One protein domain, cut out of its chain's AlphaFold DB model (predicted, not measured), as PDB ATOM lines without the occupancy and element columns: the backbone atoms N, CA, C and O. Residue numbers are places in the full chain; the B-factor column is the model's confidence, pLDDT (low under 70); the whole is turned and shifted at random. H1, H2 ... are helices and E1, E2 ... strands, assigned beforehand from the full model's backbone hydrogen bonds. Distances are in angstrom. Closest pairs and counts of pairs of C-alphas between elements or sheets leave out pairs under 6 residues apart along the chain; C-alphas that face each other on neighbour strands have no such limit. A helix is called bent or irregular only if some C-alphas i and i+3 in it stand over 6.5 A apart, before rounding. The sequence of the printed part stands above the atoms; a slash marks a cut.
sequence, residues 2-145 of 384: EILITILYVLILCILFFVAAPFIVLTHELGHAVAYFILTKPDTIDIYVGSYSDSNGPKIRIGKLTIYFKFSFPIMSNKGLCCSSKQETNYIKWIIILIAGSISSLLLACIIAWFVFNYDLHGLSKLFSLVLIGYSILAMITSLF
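Overview. This is residues 2 to 145 of the 384 residues of the protein "Tetratricopeptide repeat protein" of Mucilaginibacter limnophilus (UniProt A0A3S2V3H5). A small four-stranded sheet covers one side of the second arm of a long bent helix, H1b, and a helical hairpin, H2 and H3, packs on that helix away from the sheet, with H2 crossing H1b. The helix's first arm, H1a, runs on past the sheet; its residues 2 to 11 stick out free at one end of the long axis. The printed part has 144 residues with three named helices and four named strands, in the order H1 E1 E2 E3 E4 H2 H3; the sheet is mixed, in the order E2 E3 E1 E4, and the class is mixed, helices and strands. The whole is compact by its radius of gyration of the C-alphas, 16.8 A, yet elongated, spanning 57 by 34 by 31 A.

Arrangement. Begin at the sheet, where E1, residues 45 to 49, is parallel to E3, residues 65 to 69; look for N 47 and O 66, 2.8 A apart and within hydrogen-bond range. E2, residues 59 to 62, is an edge strand and forms a hairpin with E3, antiparallel, with N 60 and O 67 at 2.9 A. E4, residues 80 to 84, is the other edge strand, antiparallel to E1, with N 48 and O 81 at 2.8 A. H1, residues 2 to 39, was assigned by its hydrogen bonds as one helix but is bent: C-alphas 19 and 22 are 6.8 A apart, and its arms H1a, residues 2 to 19, and H1b, residues 22 to 39, stand at 31 degrees. H1b is on one face of the sheet, two layers, at a height over the sheet of 8.2 A; it lies over E1 and E4 and along the strands, at 13 degrees to E4 on the local plane. H2, residues 91 to 118, touches H1b, closest at the C-alphas of His 28 and Gly 101, 4.1 A, at a steep tilt of 49 degrees, opposite ways. H3, residues 123 to 145, forms a helical hairpin with H2, closest at the C-alphas of Ala 113 and Ser 129, 4.9 A, at a shallow tilt of 15 degrees. With residues 128 to 135 alone H3 touches residues 13 to 17 of H1a, closest at the C-alphas of Leu 16 and Phe 128, 6.2 A. Every O i to N i+4 pair is within hydrogen-bond range in H1a and H1b; H2 has 22 of 24 and H3 18 of 19.

Along the chain. Find C-alpha 2 at (168.962, 167.429, 158.408), where H1a begins; H1a and H1b each measure 25.8 A. H2 runs 39.6 A from C-alpha 91 at (156.343, 133.508, 117.405), with a kink of 38 degrees near residue 102. H3 runs 33.6 A to C-alpha 145 at (153.512, 141.461, 135.063).

Size, cuts and confidence. The C-alphas of Glu 2 and Thr 89 are the two farthest apart, 58.1 A. The printed part has no cut and no long link. Look for pLDDT under 70 at residues 72 to 77 and residue 145.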
ATOM      1  N   GLU A   2     168.960 168.755 159.056       83.06
ATOM      2  CA  GLU A   2     168.962 167.429 158.408       83.06
ATOM      3  C   GLU A   2     167.629 167.062 157.736       83.06
ATOM      4  O   GLU A   2     167.625 166.685 156.573       83.06
ATOM      5  N   ILE A   3     166.489 167.284 158.402       85.88
ATOM      6  CA  ILE A   3     165.156 167.018 157.821       85.88
ATOM      7  C   ILE A   3     164.927 167.813 156.523       85.88
ATOM      8  O   ILE A   3     164.413 167.271 155.550       85.88
ATOM      9  N   LEU A   4     165.341 169.083 156.478       84.75
ATOM     10  CA  LEU A   4     165.167 169.944 155.303       84.75
ATOM     11  C   LEU A   4     166.048 169.486 154.130       84.75
ATOM     12  O   LEU A   4     165.609 169.503 152.985       84.75
ATOM     13  N   ILE A   5     167.268 169.036 154.429       86.06
ATOM     14  CA  ILE A   5     168.196 168.467 153.446       86.06
ATOM     15  C   ILE A   5     167.629 167.158 152.881       86.06
ATOM     16  O   ILE A   5     167.618 166.971 151.667       86.06
ATOM     17  N   THR A   6     167.086 166.286 153.732       85.56
ATOM     18  CA  THR A   6     166.424 165.047 153.298       85.56
ATOM     19  C   THR A   6     165.221 165.336 152.402       85.56
ATOM     20  O   THR A   6     165.098 164.729 151.341       85.56
ATOM     21  N   ILE A   7     164.369 166.300 152.771       89.25
ATOM     22  CA  ILE A   7     163.228 166.725 151.942       89.25
ATOM     23  C   ILE A   7     163.706 167.224 150.573       89.25
ATOM     24  O   ILE A   7     163.123 166.858 149.552       89.25
ATOM     25  N   LEU A   8     164.784 168.011 150.528       88.94
ATOM     26  CA  LEU A   8     165.349 168.510 149.275       88.94
ATOM     27  C   LEU A   8     165.872 167.373 148.384       88.94
ATOM     28  O   LEU A   8     165.591 167.369 147.188       88.94
ATOM     29  N   TYR A   9     166.580 166.388 148.944       87.06
ATOM     30  CA  TYR A   9     167.046 165.225 148.180       87.06
ATOM     31  C   TYR A   9     165.894 164.383 147.634       87.06
ATOM     32  O   TYR A   9     165.941 163.972 146.475       87.06
ATOM     33  N   VAL A  10     164.846 164.164 148.432       86.38
ATOM     34  CA  VAL A  10     163.636 163.468 147.975       86.38
ATOM     35  C   VAL A  10     162.989 164.234 146.821       86.38
ATOM     36  O   VAL A  10     162.665 163.635 145.800       86.38
ATOM     37  N   LEU A  11     162.875 165.559 146.929       88.81
ATOM     38  CA  LEU A  11     162.295 166.396 145.879       88.81
ATOM     39  C   LEU A  11     163.130 166.371 144.590       88.81
ATOM     40  O   LEU A  11     162.568 166.247 143.503       88.81
ATOM     41  N   ILE A  12     164.462 166.407 144.696       88.56
ATOM     42  CA  ILE A  12     165.368 166.244 143.549       88.56
ATOM     43  C   ILE A  12     165.170 164.869 142.904       88.56
ATOM     44  O   ILE A  12     165.016 164.793 141.688       88.56
ATOM     45  N   LEU A  13     165.121 163.788 143.687       84.56
ATOM     46  CA  LEU A  13     164.880 162.440 143.163       84.56
ATOM     47  C   LEU A  13     163.522 162.332 142.457       84.56
ATOM     48  O   LEU A  13     163.452 161.754 141.374       84.56
ATOM     49  N   CYS A  14     162.468 162.939 143.010       84.62
ATOM     50  CA  CYS A  14     161.157 163.006 142.363       84.62
ATOM     51  C   CYS A  14     161.214 163.749 141.019       84.62
ATOM     52  O   CYS A  14     160.651 163.267 140.037       84.62
ATOM     53  N   ILE A  15     161.922 164.882 140.944       85.81
ATOM     54  CA  ILE A  15     162.109 165.630 139.689       85.81
ATOM     55  C   ILE A  15     162.895 164.796 138.672       85.81
ATOM     56  O   ILE A  15     162.508 164.721 137.509       85.81
ATOM     57  N   LEU A  16     163.981 164.144 139.092       86.69
ATOM     58  CA  LEU A  16     164.787 163.304 138.206       86.69
ATOM     59  C   LEU A  16     163.975 162.128 137.655       86.69
ATOM     60  O   LEU A  16     164.058 161.845 136.463       86.69
ATOM     61  N   PHE A  17     163.153 161.488 138.486       82.88
ATOM     62  CA  PHE A  17     162.246 160.427 138.051       82.88
ATOM     63  C   PHE A  17     161.218 160.943 137.035       82.88
ATOM     64  O   PHE A  17     160.989 160.318 136.002       82.88
ATOM     65  N   PHE A  18     160.654 162.124 137.291       81.94
ATOM     66  CA  PHE A  18     159.695 162.775 136.399       81.94
ATOM     67  C   PHE A  18     160.291 163.086 135.019       81.94
ATOM     68  O   PHE A  18     159.636 162.884 134.001       81.94
ATOM     69  N   VAL A  19     161.551 163.525 134.971       83.38
ATOM     70  CA  VAL A  19     162.271 163.786 133.714       83.38
ATOM     71  C   VAL A  19     162.686 162.485 133.015       83.38
ATOM     72  O   VAL A  19     162.643 162.402 131.789       83.38
ATOM     73  N   ALA A  20     163.061 161.455 133.778       86.00
ATOM     74  CA  ALA A  20     163.462 160.151 133.251       86.00
ATOM     75  C   ALA A  20     162.302 159.388 132.591       86.00
ATOM     76  O   ALA A  20     162.525 158.630 131.645       86.00
ATOM     77  N   ALA A  21     161.072 159.585 133.071       83.69
ATOM     78  CA  ALA A  21     159.933 158.770 132.671       83.69
ATOM     79  C   ALA A  21     159.606 158.765 131.166       83.69
ATOM     80  O   ALA A  21     159.625 157.687 130.563       83.69
ATOM     81  N   PRO A  22     159.365 159.922 130.519       85.19
ATOM     82  CA  PRO A  22     159.073 159.959 129.087       85.19
ATOM     83  C   PRO A  22     160.255 159.486 128.235       85.19
ATOM     84  O   PRO A  22     160.047 158.925 127.162       85.19
ATOM     85  N   PHE A  23     161.491 159.679 128.712       87.75
ATOM     86  CA  PHE A  23     162.686 159.200 128.022       87.75
ATOM     87  C   PHE A  23     162.728 157.671 127.984       87.75
ATOM     88  O   PHE A  23     162.934 157.095 126.920       87.75
ATOM     89  N   ILE A  24     162.464 157.008 129.113       89.50
ATOM     90  CA  ILE A  24     162.465 155.544 129.181       89.50
ATOM     91  C   ILE A  24     161.363 154.948 128.310       89.50
ATOM     92  O   ILE A  24     161.665 154.066 127.508       89.50
ATOM     93  N   VAL A  25     160.143 155.490 128.369       88.62
ATOM     94  CA  VAL A  25     159.040 155.070 127.486       88.62
ATOM     95  C   VAL A  25     159.430 155.228 126.016       88.62
ATOM     96  O   VAL A  25     159.338 154.274 125.253       88.62
ATOM     97  N   LEU A  26     159.935 156.398 125.616       91.06
ATOM     98  CA  LEU A  26     160.352 156.633 124.234       91.06
ATOM     99  C   LEU A  26     161.410 155.618 123.778       91.06
ATOM    100  O   LEU A  26     161.313 155.078 122.679       91.06
ATOM    101  N   THR A  27     162.421 155.359 124.608       92.81
ATOM    102  CA  THR A  27     163.498 154.420 124.259       92.81
ATOM    103  C   THR A  27     162.997 152.985 124.164       92.81
ATOM    104  O   THR A  27     163.394 152.285 123.238       92.81
ATOM    105  N   HIS A  28     162.076 152.587 125.046       92.69
ATOM    106  CA  HIS A  28     161.407 151.288 125.014       92.69
ATOM    107  C   HIS A  28     160.639 151.094 123.704       92.69
ATOM    108  O   HIS A  28     160.889 150.139 122.972       92.69
ATOM    109  N   GLU A  29     159.784 152.047 123.331       92.44
ATOM    110  CA  GLU A  29     159.020 151.951 122.083       92.44
ATOM    111  C   GLU A  29     159.917 151.982 120.836       92.44
ATOM    112  O   GLU A  29     159.665 151.284 119.851       92.44
ATOM    113  N   LEU A  30     161.016 152.743 120.881       94.62
ATOM    114  CA  LEU A  30     162.025 152.725 119.822       94.62
ATOM    115  C   LEU A  30     162.695 151.351 119.693       94.62
ATOM    116  O   LEU A  30     162.987 150.934 118.573       94.62
ATOM    117  N   GLY A  31     162.903 150.628 120.796       94.56
ATOM    118  CA  GLY A  31     163.397 149.253 120.779       94.56
ATOM    119  C   GLY A  31     162.507 148.317 119.967       94.56
ATOM    120  O   GLY A  31     163.002 147.612 119.080       94.56
ATOM    121  N   HIS A  32     161.190 148.363 120.196       93.38
ATOM    122  CA  HIS A  32     160.221 147.617 119.387       93.38
ATOM    123  C   HIS A  32     160.281 148.032 117.915       93.38
ATOM    124  O   HIS A  32     160.374 147.177 117.033       93.38
ATOM    125  N   ALA A  33     160.282 149.339 117.636       94.00
ATOM    126  CA  ALA A  33     160.306 149.861 116.272       94.00
ATOM    127  C   ALA A  33     161.555 149.422 115.496       94.00
ATOM    128  O   ALA A  33     161.458 148.986 114.346       94.00
ATOM    129  N   VAL A  34     162.733 149.480 116.123       94.88
ATOM    130  CA  VAL A  34     163.989 149.007 115.526       94.88
ATOM    131  C   VAL A  34     163.912 147.509 115.230       94.88
ATOM    132  O   VAL A  34     164.261 147.088 114.124       94.88
ATOM    133  N   ALA A  35     163.407 146.702 116.167       94.69
ATOM    134  CA  ALA A  35     163.236 145.270 115.946       94.69
ATOM    135  C   ALA A  35     162.268 144.974 114.788       94.69
ATOM    136  O   ALA A  35     162.574 144.140 113.933       94.69
ATOM    137  N   TYR A  36     161.151 145.699 114.695       94.31
ATOM    138  CA  TYR A  36     160.226 145.614 113.564       94.31
ATOM    139  C   TYR A  36     160.907 145.972 112.234       94.31
ATOM    140  O   TYR A  36     160.816 145.203 111.274       94.31
ATOM    141  N   PHE A  37     161.648 147.083 112.159       94.19
ATOM    142  CA  PHE A  37     162.367 147.462 110.937       94.19
ATOM    143  C   PHE A  37     163.339 146.378 110.461       94.19
ATOM    144  O   PHE A  37     163.422 146.118 109.257       94.19
ATOM    145  N   ILE A  38     164.039 145.724 111.392       94.06
ATOM    146  CA  ILE A  38     165.002 144.662 111.085       94.06
ATOM    147  C   ILE A  38     164.291 143.376 110.642       94.06
ATOM    148  O   ILE A  38     164.701 142.751 109.661       94.06
ATOM    149  N   LEU A  39     163.239 142.963 111.354       93.44
ATOM    150  CA  LEU A  39     162.671 141.618 111.230       93.44
ATOM    151  C   LEU A  39     161.517 141.511 110.228       93.44
ATOM    152  O   LEU A  39     161.406 140.480 109.556       93.44
ATOM    153  N   THR A  40     160.677 142.547 110.106       89.50
ATOM    154  CA  THR A  40     159.440 142.496 109.301       89.50
ATOM    155  C   THR A  40     159.473 143.384 108.059       89.50
ATOM    156  O   THR A  40     158.774 143.075 107.086       89.50
ATOM    157  N   LYS A  41     160.312 144.434 108.066       90.62
ATOM    158  CA  LYS A  41     160.396 145.484 107.031       90.62
ATOM    159  C   LYS A  41     159.022 146.111 106.730       90.62
ATOM    160  O   LYS A  41     158.520 145.950 105.616       90.62
ATOM    161  N   PRO A  42     158.397 146.793 107.704       90.56
ATOM    162  CA  PRO A  42     157.071 147.371 107.526       90.56
ATOM    163  C   PRO A  42     157.103 148.609 106.616       90.56
ATOM    164  O   PRO A  42     158.164 149.169 106.298       90.56
ATOM    165  N   ASP A  43     155.921 149.044 106.192       91.50
ATOM    166  CA  ASP A  43     155.746 150.277 105.422       91.50
ATOM    167  C   ASP A  43     155.764 151.496 106.335       91.50
ATOM    168  O   ASP A  43     156.447 152.475 106.024       91.50
ATOM    169  N   THR A  44     155.104 151.395 107.491       92.62
ATOM    170  CA  THR A  44     155.110 152.417 108.539       92.62
ATOM    171  C   THR A  44     155.216 151.796 109.929       92.62
ATOM    172  O   THR A  44     154.778 150.666 110.164       92.62
ATOM    173  N   ILE A  45     155.818 152.549 110.848       93.50
ATOM    174  CA  ILE A  45     155.770 152.297 112.289       93.50
ATOM    175  C   ILE A  45     155.353 153.593 112.973       93.50
ATOM    176  O   ILE A  45     155.959 154.637 112.728       93.50
ATOM    177  N   ASP A  46     154.362 153.505 113.847       92.44
ATOM    178  CA  ASP A  46     153.894 154.614 114.664       92.44
ATOM    179  C   ASP A  46     154.172 154.314 116.139       92.44
ATOM    180  O   ASP A  46     153.814 153.254 116.649       92.44
ATOM    181  N   ILE A  47     154.826 155.248 116.822       92.19
ATOM    182  CA  ILE A  47     155.078 155.205 118.261       92.19
ATOM    183  C   ILE A  47     154.215 156.261 118.941       92.19
ATOM    184  O   ILE A  47     154.197 157.418 118.523       92.19
ATOM    185  N   TYR A  48     153.576 155.887 120.038       88.75
ATOM    186  CA  TYR A  48     152.816 156.772 120.905       88.75
ATOM    187  C   TYR A  48     153.528 156.872 122.250       88.75
ATOM    188  O   TYR A  48     153.749 155.864 122.912       88.75
ATOM    189  N   VAL A  49     153.894 158.087 122.658       88.44
ATOM    190  CA  VAL A  49     154.517 158.367 123.958       88.44
ATOM    191  C   VAL A  49     153.544 159.170 124.810       88.44
ATOM    192  O   VAL A  49     153.134 160.275 124.449       88.44
ATOM    193  N   GLY A  50     153.177 158.608 125.959       83.31
ATOM    194  CA  GLY A  50     152.199 159.169 126.890       83.31
ATOM    195  C   GLY A  50     150.738 158.853 126.548       83.31
ATOM    196  O   GLY A  50     149.818 159.283 127.247       83.31
ATOM    197  N   SER A  51     150.496 158.060 125.506       82.06
ATOM    198  CA  SER A  51     149.170 157.579 125.121       82.06
ATOM    199  C   SER A  51     149.251 156.160 124.565       82.06
ATOM    200  O   SER A  51     150.334 155.645 124.305       82.06
ATOM    201  N   TYR A  52     148.092 155.523 124.426       74.38
ATOM    202  CA  TYR A  52     147.984 154.164 123.910       74.38
ATOM    203  C   TYR A  52     147.536 154.110 122.447       74.38
ATOM    204  O   TYR A  52     147.606 153.049 121.865       74.38
ATOM    205  N   SER A  53     147.097 155.207 121.841       76.88
ATOM    206  CA  SER A  53     146.774 155.312 120.402       76.88
ATOM    207  C   SER A  53     146.338 156.736 120.041       76.88
ATOM    208  O   SER A  53     145.730 156.980 119.001       76.88
ATOM    209  N   ASP A  54     146.595 157.702 120.928       78.75
ATOM    210  CA  ASP A  54     146.107 159.055 120.719       78.75
ATOM    211  C   ASP A  54     147.085 159.807 119.827       78.75
ATOM    212  O   ASP A  54     148.200 160.134 120.247       78.75
ATOM    213  N   SER A  55     146.647 160.059 118.597       81.31
ATOM    214  CA  SER A  55     147.382 160.818 117.589       81.31
ATOM    215  C   SER A  55     147.186 162.334 117.717       81.31
ATOM    216  O   SER A  55     147.812 163.097 116.975       81.31
ATOM    217  N   ASN A  56     146.370 162.795 118.676       79.38
ATOM    218  CA  ASN A  56     146.189 164.211 118.971       79.38
ATOM    219  C   ASN A  56     147.368 164.729 119.802       79.38
ATOM    220  O   ASN A  56     147.437 164.552 121.019       79.38
ATOM    221  N   GLY A  57     148.305 165.400 119.138       81.44
ATOM    222  CA  GLY A  57     149.441 166.036 119.792       81.44
ATOM    223  C   GLY A  57     150.582 166.362 118.831       81.44
ATOM    224  O   GLY A  57     150.473 166.129 117.621       81.44
ATOM    225  N   PRO A  58     151.692 166.919 119.346       89.38
ATOM    226  CA  PRO A  58     152.918 167.089 118.580       89.38
ATOM    227  C   PRO A  58     153.415 165.749 118.033       89.38
ATOM    228  O   PRO A  58     153.433 164.747 118.749       89.38
ATOM    229  N   LYS A  59     153.866 165.742 116.775       92.88
ATOM    230  CA  LYS A  59     154.433 164.551 116.141       92.88
ATOM    231  C   LYS A  59     155.735 164.833 115.413       92.88
ATOM    232  O   LYS A  59     155.920 165.909 114.846       92.88
ATOM    233  N   ILE A  60     156.609 163.836 115.393       93.81
ATOM    234  CA  ILE A  60     157.876 163.844 114.665       93.81
ATOM    235  C   ILE A  60     157.830 162.707 113.651       93.81
ATOM    236  O   ILE A  60     157.521 161.575 114.010       93.81
ATOM    237  N   ARG A  61     158.141 162.991 112.384       94.56
ATOM    238  CA  ARG A  61     158.206 161.977 111.327       94.56
ATOM    239  C   ARG A  61     159.624 161.868 110.786       94.56
ATOM    240  O   ARG A  61     160.185 162.857 110.325       94.56
ATOM    241  N   ILE A  62     160.174 160.658 110.808       93.88
ATOM    242  CA  ILE A  62     161.512 160.323 110.314       93.88
ATOM    243  C   ILE A  62     161.366 159.148 109.342       93.88
ATOM    244  O   ILE A  62     161.324 157.983 109.733       93.88
ATOM    245  N   GLY A  63     161.243 159.454 108.048       92.81
ATOM    246  CA  GLY A  63     161.025 158.441 107.013       92.81
ATOM    247  C   GLY A  63     159.744 157.629 107.252       92.81
ATOM    248  O   GLY A  63     158.638 158.170 107.162       92.81
ATOM    249  N   LYS A  64     159.915 156.329 107.535       94.12
ATOM    250  CA  LYS A  64     158.840 155.362 107.825       94.12
ATOM    251  C   LYS A  64     158.376 155.354 109.292       94.12
ATOM    252  O   LYS A  64     157.421 154.651 109.603       94.12
ATOM    253  N   LEU A  65     159.052 156.088 110.176       95.88
ATOM    254  CA  LEU A  65     158.725 156.181 111.598       95.88
ATOM    255  C   LEU A  65     157.968 157.483 111.890       95.88
ATOM    256  O   LEU A  65     158.448 158.562 111.529       95.88
ATOM    257  N   THR A  66     156.844 157.396 112.596       95.00
ATOM    258  CA  THR A  66     156.163 158.552 113.196       95.00
ATOM    259  C   THR A  66     156.120 158.391 114.710       95.00
ATOM    260  O   THR A  66     155.847 157.306 115.204       95.00
ATOM    261  N   ILE A  67     156.380 159.460 115.457       94.00
ATOM    262  CA  ILE A  67     156.312 159.474 116.920       94.00
ATOM    263  C   ILE A  67     155.319 160.551 117.338       94.00
ATOM    264  O   ILE A  67     155.510 161.718 116.997       94.00
ATOM    265  N   TYR A  68     154.284 160.162 118.071       91.44
ATOM    266  CA  TYR A  68     153.257 161.027 118.638       91.44
ATOM    267  C   TYR A  68     153.530 161.242 120.122       91.44
ATOM    268  O   TYR A  68     153.795 160.292 120.857       91.44
ATOM    269  N   PHE A  69     153.439 162.491 120.572       88.81
ATOM    270  CA  PHE A  69     153.613 162.844 121.974       88.81
ATOM    271  C   PHE A  69     152.311 163.363 122.558       88.81
ATOM    272  O   PHE A  69     151.737 164.334 122.062       88.81
ATOM    273  N   LYS A  70     151.893 162.771 123.677       84.69
ATOM    274  CA  LYS A  70     150.812 163.300 124.502       84.69
ATOM    275  C   LYS A  70     151.309 163.548 125.916       84.69
ATOM    276  O   LYS A  70     151.461 162.634 126.719       84.69
ATOM    277  N   PHE A  71     151.505 164.819 126.237       75.38
ATOM    278  CA  PHE A  71     151.852 165.249 127.584       75.38
ATOM    279  C   PHE A  71     150.566 165.605 128.330       75.38
ATOM    280  O   PHE A  71     150.011 166.684 128.146       75.38
ATOM    281  N   SER A  72     150.063 164.685 129.150       66.06
ATOM    282  CA  SER A  72     149.000 165.006 130.112       66.06
ATOM    283  C   SER A  72     149.660 165.431 131.420       66.06
ATOM    284  O   SER A  72     150.671 164.840 131.777       66.06
ATOM    285  N   PHE A  73     149.152 166.449 132.122       58.25
ATOM    286  CA  PHE A  73     149.633 166.765 133.471       58.25
ATOM    287  C   PHE A  73     148.862 165.933 134.511       58.25
ATOM    288  O   PHE A  73     147.634 165.891 134.443       58.25
ATOM    289  N   PRO A  74     149.547 165.323 135.492       53.84
ATOM    290  CA  PRO A  74     151.007 165.225 135.598       53.84
ATOM    291  C   PRO A  74     151.570 164.305 134.496       53.84
ATOM    292  O   PRO A  74     150.885 163.354 134.125       53.84
ATOM    293  N   ILE A  75     152.796 164.571 133.989       54.81
ATOM    294  CA  ILE A  75     153.505 163.871 132.866       54.81
ATOM    295  C   ILE A  75     153.858 162.397 133.222       54.81
ATOM    296  O   ILE A  75     154.818 161.799 132.759       54.81
ATOM    297  N   MET A  76     153.049 161.788 134.084       51.62
ATOM    298  CA  MET A  76     153.154 160.483 134.727       51.62
ATOM    299  C   MET A  76     152.606 159.329 133.884       51.62
ATOM    300  O   MET A  76     152.504 158.209 134.382       51.62
ATOM    301  N   SER A  77     152.194 159.548 132.636       59.00
ATOM    302  CA  SER A  77     151.756 158.422 131.820       59.00
ATOM    303  C   SER A  77     152.980 157.633 131.357       59.00
ATOM    304  O   SER A  77     153.563 157.949 130.323       59.00
ATOM    305  N   ASN A  78     153.305 156.554 132.071       71.69
ATOM    306  CA  ASN A  78     154.209 155.475 131.634       71.69
ATOM    307  C   ASN A  78     153.629 154.672 130.455       71.69
ATOM    308  O   ASN A  78     153.841 153.470 130.332       71.69
ATOM    309  N   LYS A  79     152.804 155.328 129.641       79.31
ATOM    310  CA  LYS A  79     152.056 154.742 128.545       79.31
ATOM    311  C   LYS A  79     152.900 154.888 127.298       79.31
ATOM    312  O   LYS A  79     153.263 156.009 126.942       79.31
ATOM    313  N   GLY A  80     153.184 153.768 126.666       83.81
ATOM    314  CA  GLY A  80     153.797 153.694 125.358       83.81
ATOM    315  C   GLY A  80     153.018 152.712 124.498       83.81
ATOM    316  O   GLY A  80     152.373 151.801 125.028       83.81
ATOM    317  N   LEU A  81     153.022 152.934 123.187       86.12
ATOM    318  CA  LEU A  81     152.612 151.916 122.226       86.12
ATOM    319  C   LEU A  81     153.431 152.031 120.942       86.12
ATOM    320  O   LEU A  81     153.566 153.122 120.390       86.12
ATOM    321  N   CYS A  82     153.875 150.892 120.419       88.31
ATOM    322  CA  CYS A  82     154.478 150.763 119.101       88.31
ATOM    323  C   CYS A  82     153.555 149.958 118.174       88.31
ATOM    324  O   CYS A  82     153.345 148.759 118.359       88.31
ATOM    325  N   CYS A  83     153.062 150.602 117.118       87.62
ATOM    326  CA  CYS A  83     152.230 150.001 116.081       87.62
ATOM    327  C   CYS A  83     153.032 149.832 114.787       87.62
ATOM    328  O   CYS A  83     153.586 150.793 114.262       87.62
ATOM    329  N   SER A  84     153.055 148.622 114.229       89.62
ATOM    330  CA  SER A  84     153.662 148.331 112.923       89.62
ATOM    331  C   SER A  84     152.574 148.061 111.889       89.62
ATOM    332  O   SER A  84     151.636 147.315 112.168       89.62
ATOM    333  N   SER A  85     152.737 148.578 110.666       86.50
ATOM    334  CA  SER A  85     151.817 148.301 109.549       86.50
ATOM    335  C   SER A  85     151.789 146.828 109.134       86.50
ATOM    336  O   SER A  85     150.872 146.384 108.450       86.50
ATOM    337  N   LYS A  86     152.810 146.062 109.532       85.75
ATOM    338  CA  LYS A  86     152.937 144.637 109.246       85.75
ATOM    339  C   LYS A  86     153.045 143.842 110.536       85.75
ATOM    340  O   LYS A  86     153.940 144.088 111.352       85.75
ATOM    341  N   GLN A  87     152.162 142.860 110.685       82.44
ATOM    342  CA  GLN A  87     152.161 141.948 111.822       82.44
ATOM    343  C   GLN A  87     153.169 140.808 111.617       82.44
ATOM    344  O   GLN A  87     153.389 140.343 110.497       82.44
ATOM    345  N   GLU A  88     153.797 140.364 112.707       88.88
ATOM    346  CA  GLU A  88     154.712 139.220 112.703       88.88
ATOM    347  C   GLU A  88     153.949 137.940 113.066       88.88
ATOM    348  O   GLU A  88     153.256 137.882 114.084       88.88
ATOM    349  N   THR A  89     154.080 136.918 112.221       86.75
ATOM    350  CA  THR A  89     153.370 135.636 112.354       86.75
ATOM    351  C   THR A  89     154.260 134.536 112.923       86.75
ATOM    352  O   THR A  89     153.755 133.516 113.393       86.75
ATOM    353  N   ASN A  90     155.582 134.726 112.933       92.44
ATOM    354  CA  ASN A  90     156.510 133.817 113.587       92.44
ATOM    355  C   ASN A  90     156.675 134.177 115.072       92.44
ATOM    356  O   ASN A  90     157.171 135.251 115.411       92.44
ATOM    357  N   TYR A  91     156.331 133.246 115.963       92.69
ATOM    358  CA  TYR A  91     156.343 133.508 117.405       92.69
ATOM    359  C   TYR A  91     157.729 133.860 117.966       92.69
ATOM    360  O   TYR A  91     157.808 134.676 118.876       92.69
ATOM    361  N   ILE A  92     158.823 133.308 117.426       93.56
ATOM    362  CA  ILE A  92     160.184 133.624 117.896       93.56
ATOM    363  C   ILE A  92     160.528 135.064 117.533       93.56
ATOM    364  O   ILE A  92     160.975 135.825 118.387       93.56
ATOM    365  N   LYS A  93     160.290 135.453 116.276       93.94
ATOM    366  CA  LYS A  93     160.518 136.833 115.834       93.94
ATOM    367  C   LYS A  93     159.654 137.815 116.617       93.94
ATOM    368  O   LYS A  93     160.151 138.863 117.011       93.94
ATOM    369  N   TRP A  94     158.402 137.455 116.894       93.06
ATOM    370  CA  TRP A  94     157.520 138.297 117.694       93.06
ATOM    371  C   TRP A  94     158.019 138.450 119.137       93.06
ATOM    372  O   TRP A  94     158.074 139.568 119.635       93.06
ATOM    373  N   ILE A  95     158.504 137.377 119.772       93.00
ATOM    374  CA  ILE A  95     159.147 137.451 121.096       93.00
ATOM    375  C   ILE A  95     160.388 138.353 121.067       93.00
ATOM    376  O   ILE A  95     160.570 139.153 121.980       93.00
ATOM    377  N   ILE A  96     161.226 138.273 120.025       94.19
ATOM    378  CA  ILE A  96     162.392 139.164 119.884       94.19
ATOM    379  C   ILE A  96     161.942 140.627 119.838       94.19
ATOM    380  O   ILE A  96     162.537 141.463 120.511       94.19
ATOM    381  N   ILE A  97     160.883 140.928 119.083       93.00
ATOM    382  CA  ILE A  97     160.320 142.279 118.999       93.00
ATOM    383  C   ILE A  97     159.831 142.757 120.370       93.00
ATOM    384  O   ILE A  97     160.146 143.880 120.753       93.00
ATOM    385  N   LEU A  98     159.114 141.916 121.121       90.88
ATOM    386  CA  LEU A  98     158.584 142.262 122.448       90.88
ATOM    387  C   LEU A  98     159.708 142.503 123.467       90.88
ATOM    388  O   LEU A  98     159.690 143.475 124.208       90.88
ATOM    389  N   ILE A  99     160.747 141.669 123.475       92.50
ATOM    390  CA  ILE A  99     161.861 141.831 124.423       92.50
ATOM    391  C   ILE A  99     162.762 143.025 124.044       92.50
ATOM    392  O   ILE A  99     163.389 143.632 124.919       92.50
ATOM    393  N   ALA A 100     162.825 143.396 122.759       94.06
ATOM    394  CA  ALA A 100     163.667 144.495 122.287       94.06
ATOM    395  C   ALA A 100     163.341 145.837 122.956       94.06
ATOM    396  O   ALA A 100     164.264 146.622 123.179       94.06
ATOM    397  N   GLY A 101     162.077 146.081 123.324       91.12
ATOM    398  CA  GLY A 101     161.685 147.289 124.048       91.12
ATOM    399  C   GLY A 101     162.419 147.411 125.381       91.12
ATOM    400  O   GLY A 101     163.270 148.291 125.545       91.12
ATOM    401  N   SER A 102     162.212 146.448 126.280       90.31
ATOM    402  CA  SER A 102     162.843 146.441 127.606       90.31
ATOM    403  C   SER A 102     164.376 146.386 127.554       90.31
ATOM    404  O   SER A 102     165.050 147.017 128.368       90.31
ATOM    405  N   ILE A 103     164.955 145.646 126.599       93.25
ATOM    406  CA  ILE A 103     166.417 145.583 126.441       93.25
ATOM    407  C   ILE A 103     166.978 146.938 126.010       93.25
ATOM    408  O   ILE A 103     168.027 147.349 126.507       93.25
ATOM    409  N   SER A 104     166.311 147.628 125.083       94.06
ATOM    410  CA  SER A 104     166.820 148.878 124.517       94.06
ATOM    411  C   SER A 104     166.919 150.000 125.554       94.06
ATOM    412  O   SER A 104     167.949 150.675 125.621       94.06
ATOM    413  N   SER A 105     165.900 150.153 126.405       93.19
ATOM    414  CA  SER A 105     165.866 151.173 127.456       93.19
ATOM    415  C   SER A 105     166.948 150.922 128.510       93.19
ATOM    416  O   SER A 105     167.728 151.827 128.825       93.19
ATOM    417  N   LEU A 106     167.091 149.675 128.976       94.69
ATOM    418  CA  LEU A 106     168.129 149.292 129.935       94.69
ATOM    419  C   LEU A 106     169.543 149.445 129.357       94.69
ATOM    420  O   LEU A 106     170.429 149.982 130.023       94.69
ATOM    421  N   LEU A 107     169.766 148.999 128.117       95.44
ATOM    422  CA  LEU A 107     171.064 149.114 127.453       95.44
ATOM    423  C   LEU A 107     171.483 150.581 127.318       95.44
ATOM    424  O   LEU A 107     172.620 150.927 127.640       95.44
ATOM    425  N   LEU A 108     170.568 151.452 126.885       94.88
ATOM    426  CA  LEU A 108     170.856 152.874 126.740       94.88
ATOM    427  C   LEU A 108     171.136 153.539 128.094       94.88
ATOM    428  O   LEU A 108     172.086 154.316 128.198       94.88
ATOM    429  N   ALA A 109     170.377 153.198 129.141       94.81
ATOM    430  CA  ALA A 109     170.638 153.678 130.496       94.81
ATOM    431  C   ALA A 109     172.043 153.274 130.990       94.81
ATOM    432  O   ALA A 109     172.771 154.107 131.532       94.81
ATOM    433  N   CYS A 110     172.462 152.030 130.733       96.06
ATOM    434  CA  CYS A 110     173.805 151.544 131.056       96.06
ATOM    435  C   CYS A 110     174.906 152.274 130.272       96.06
ATOM    436  O   CYS A 110     175.934 152.617 130.853       96.06
ATOM    437  N   ILE A 111     174.698 152.557 128.979       96.19
ATOM    438  CA  ILE A 111     175.652 153.321 128.155       96.19
ATOM    439  C   ILE A 111     175.801 154.754 128.683       96.19
ATOM    440  O   ILE A 111     176.922 155.244 128.819       96.19
ATOM    441  N   ILE A 112     174.685 155.413 129.021       94.81
ATOM    442  CA  ILE A 112     174.692 156.765 129.598       94.81
ATOM    443  C   ILE A 112     175.446 156.766 130.928       94.81
ATOM    444  O   ILE A 112     176.308 157.619 131.134       94.81
ATOM    445  N   ALA A 113     175.170 155.809 131.817       95.50
ATOM    446  CA  ALA A 113     175.885 155.696 133.082       95.50
ATOM    447  C   ALA A 113     177.381 155.459 132.859       95.50
ATOM    448  O   ALA A 113     178.200 156.202 133.394       95.50
ATOM    449  N   TRP A 114     177.756 154.496 132.014       97.25
ATOM    450  CA  TRP A 114     179.159 154.246 131.688       97.25
ATOM    451  C   TRP A 114     179.866 155.520 131.210       97.25
ATOM    452  O   TRP A 114     180.927 155.854 131.729       97.25
ATOM    453  N   PHE A 115     179.251 156.284 130.304       96.56
ATOM    454  CA  PHE A 115     179.796 157.555 129.826       96.56
ATOM    455  C   PHE A 115     179.948 158.583 130.959       96.56
ATOM    456  O   PHE A 115     181.019 159.156 131.149       96.56
ATOM    457  N   VAL A 116     178.898 158.789 131.754       95.56
ATOM    458  CA  VAL A 116     178.875 159.757 132.861       95.56
ATOM    459  C   VAL A 116     179.954 159.458 133.909       95.56
ATOM    460  O   VAL A 116     180.588 160.385 134.415       95.56
ATOM    461  N   PHE A 117     180.176 158.182 134.230       95.25
ATOM    462  CA  PHE A 117     181.198 157.763 135.188       95.25
ATOM    463  C   PHE A 117     182.608 157.773 134.587       95.25
ATOM    464  O   PHE A 117     183.539 158.199 135.265       95.25
ATOM    465  N   ASN A 118     182.777 157.363 133.326       96.19
ATOM    466  CA  ASN A 118     184.088 157.303 132.674       96.19
ATOM    467  C   ASN A 118     184.689 158.693 132.404       96.19
ATOM    468  O   ASN A 118     185.904 158.853 132.443       96.19
ATOM    469  N   TYR A 119     183.847 159.698 132.152       95.75
ATOM    470  CA  TYR A 119     184.270 161.089 131.942       95.75
ATOM    471  C   TYR A 119     184.131 161.968 133.197       95.75
ATOM    472  O   TYR A 119     184.224 163.187 133.097       95.75
ATOM    473  N   ASP A 120     183.894 161.355 134.361       92.38
ATOM    474  CA  ASP A 120     183.786 162.010 135.672       92.38
ATOM    475  C   ASP A 120     182.875 163.256 135.691       92.38
ATOM    476  O   ASP A 120     183.210 164.311 136.230       92.38
ATOM    477  N   LEU A 121     181.689 163.145 135.083       92.19
ATOM    478  CA  LEU A 121     180.741 164.259 135.027       92.19
ATOM    479  C   LEU A 121     180.158 164.593 136.416       92.19
ATOM    480  O   LEU A 121     180.240 163.812 137.370       92.19
ATOM    481  N   HIS A 122     179.521 165.765 136.515       92.50
ATOM    482  CA  HIS A 122     178.954 166.311 137.751       92.50
ATOM    483  C   HIS A 122     178.068 165.306 138.518       92.50
ATOM    484  O   HIS A 122     177.342 164.503 137.926       92.50
ATOM    485  N   GLY A 123     178.063 165.395 139.856       89.19
ATOM    486  CA  GLY A 123     177.360 164.451 140.738       89.19
ATOM    487  C   GLY A 123     175.863 164.286 140.439       89.19
ATOM    488  O   GLY A 123     175.332 163.184 140.547       89.19
ATOM    489  N   LEU A 124     175.195 165.348 139.973       89.31
ATOM    490  CA  LEU A 124     173.791 165.283 139.547       89.31
ATOM    491  C   LEU A 124     173.590 164.386 138.311       89.31
ATOM    492  O   LEU A 124     172.611 163.648 138.247       89.31
ATOM    493  N   SER A 125     174.518 164.411 137.350       89.75
ATOM    494  CA  SER A 125     174.471 163.557 136.156       89.75
ATOM    495  C   SER A 125     174.673 162.089 136.522       89.75
ATOM    496  O   SER A 125     173.956 161.228 136.014       89.75
ATOM    497  N   LYS A 126     175.592 161.805 137.458       93.19
ATOM    498  CA  LYS A 126     175.779 160.460 138.028       93.19
ATOM    499  C   LYS A 126     174.489 159.972 138.682       93.19
ATOM    500  O   LYS A 126     174.009 158.895 138.337       93.19
ATOM    501  N   LEU A 127     173.882 160.795 139.539       92.50
ATOM    502  CA  LEU A 127     172.614 160.475 140.193       92.50
ATOM    503  C   LEU A 127     171.494 160.207 139.176       92.50
ATOM    504  O   LEU A 127     170.816 159.189 139.275       92.50
ATOM    505  N   PHE A 128     171.341 161.064 138.164       92.25
ATOM    506  CA  PHE A 128     170.344 160.875 137.108       92.25
ATOM    507  C   PHE A 128     170.564 159.581 136.313       92.25
ATOM    508  O   PHE A 128     169.610 158.854 136.053       92.25
ATOM    509  N   SER A 129     171.815 159.241 135.981       93.56
ATOM    510  CA  SER A 129     172.132 157.993 135.274       93.56
ATOM    511  C   SER A 129     171.776 156.740 136.084       93.56
ATOM    512  O   SER A 129     171.273 155.766 135.526       93.56
ATOM    513  N   LEU A 130     171.942 156.784 137.410       94.06
ATOM    514  CA  LEU A 130     171.518 155.700 138.300       94.06
ATOM    515  C   LEU A 130     169.988 155.610 138.385       94.06
ATOM    516  O   LEU A 130     169.445 154.505 138.378       94.06
ATOM    517  N   VAL A 131     169.290 156.754 138.405       92.06
ATOM    518  CA  VAL A 131     167.819 156.806 138.330       92.06
ATOM    519  C   VAL A 131     167.320 156.188 137.021       92.06
ATOM    520  O   VAL A 131     166.377 155.405 137.058       92.06
ATOM    521  N   LEU A 132     167.971 156.460 135.882       93.00
ATOM    522  CA  LEU A 132     167.626 155.840 134.597       93.00
ATOM    523  C   LEU A 132     167.778 154.314 134.624       93.00
ATOM    524  O   LEU A 132     166.883 153.610 134.162       93.00
ATOM    525  N   ILE A 133     168.871 153.785 135.185       94.50
ATOM    526  CA  ILE A 133     169.060 152.330 135.301       94.50
ATOM    527  C   ILE A 133     167.972 151.728 136.191       94.50
ATOM    528  O   ILE A 133     167.281 150.798 135.776       94.50
ATOM    529  N   GLY A 134     167.795 152.276 137.397       91.69
ATOM    530  CA  GLY A 134     166.806 151.781 138.351       91.69
ATOM    531  C   GLY A 134     165.392 151.814 137.778       91.69
ATOM    532  O   GLY A 134     164.646 150.843 137.916       91.69
ATOM    533  N   TYR A 135     165.042 152.890 137.069       89.62
ATOM    534  CA  TYR A 135     163.728 153.018 136.463       89.62
ATOM    535  C   TYR A 135     163.541 152.116 135.235       89.62
ATOM    536  O   TYR A 135     162.465 151.554 135.075       89.62
ATOM    537  N   SER A 136     164.582 151.873 134.431       90.88
ATOM    538  CA  SER A 136     164.521 150.914 133.312       90.88
ATOM    539  C   SER A 136     164.333 149.474 133.803       90.88
ATOM    540  O   SER A 136     163.550 148.721 133.229       90.88
ATOM    541  N   ILE A 137     165.000 149.092 134.902       90.94
ATOM    542  CA  ILE A 137     164.803 147.780 135.541       90.94
ATOM    543  C   ILE A 137     163.372 147.660 136.069       90.94
ATOM    544  O   ILE A 137     162.716 146.646 135.832       90.94
ATOM    545  N   LEU A 138     162.875 148.692 136.760       88.06
ATOM    546  CA  LEU A 138     161.498 148.707 137.249       88.06
ATOM    547  C   LEU A 138     160.501 148.600 136.090       88.06
ATOM    548  O   LEU A 138     159.610 147.761 136.155       88.06
ATOM    549  N   ALA A 139     160.691 149.384 135.025       84.19
ATOM    550  CA  ALA A 139     159.857 149.371 133.826       84.19
ATOM    551  C   ALA A 139     159.818 147.980 133.176       84.19
ATOM    552  O   ALA A 139     158.732 147.470 132.903       84.19
ATOM    553  N   MET A 140     160.977 147.330 133.024       85.69
ATOM    554  CA  MET A 140     161.088 145.961 132.510       85.69
ATOM    555  C   MET A 140     160.345 144.944 133.385       85.69
ATOM    556  O   MET A 140     159.697 144.043 132.866       85.69
ATOM    557  N   ILE A 141     160.428 145.059 134.714       83.44
ATOM    558  CA  ILE A 141     159.676 144.172 135.612       83.44
ATOM    559  C   ILE A 141     158.176 144.438 135.454       83.44
ATOM    560  O   ILE A 141     157.396 143.504 135.293       83.44
ATOM    561  N   THR A 142     157.753 145.704 135.451       78.44
ATOM    562  CA  THR A 142     156.333 146.050 135.322       78.44
ATOM    563  C   THR A 142     155.744 145.636 133.975       78.44
ATOM    564  O   THR A 142     154.616 145.149 133.952       78.44
ATOM    565  N   SER A 143     156.501 145.726 132.875       77.25
ATOM    566  CA  SER A 143     156.037 145.319 131.540       77.25
ATOM    567  C   SER A 143     155.860 143.805 131.392       77.25
ATOM    568  O   SER A 143     155.170 143.362 130.477       77.25
ATOM    569  N   LEU A 144     156.421 143.005 132.308       73.81
ATOM    570  CA  LEU A 144     156.238 141.552 132.339       73.81
ATOM    571  C   LEU A 144     155.011 141.093 133.141       73.81
ATOM    572  O   LEU A 144     154.543 139.976 132.925       73.81
ATOM    573  N   PHE A 145     154.513 141.906 134.081       65.50
ATOM    574  CA  PHE A 145     153.512 141.461 135.063       65.50
ATOM    575  C   PHE A 145     152.240 142.314 135.130       65.50
ATOM    576  O   PHE A 145     151.207 141.811 135.569       65.50
TER     577      PHE A 145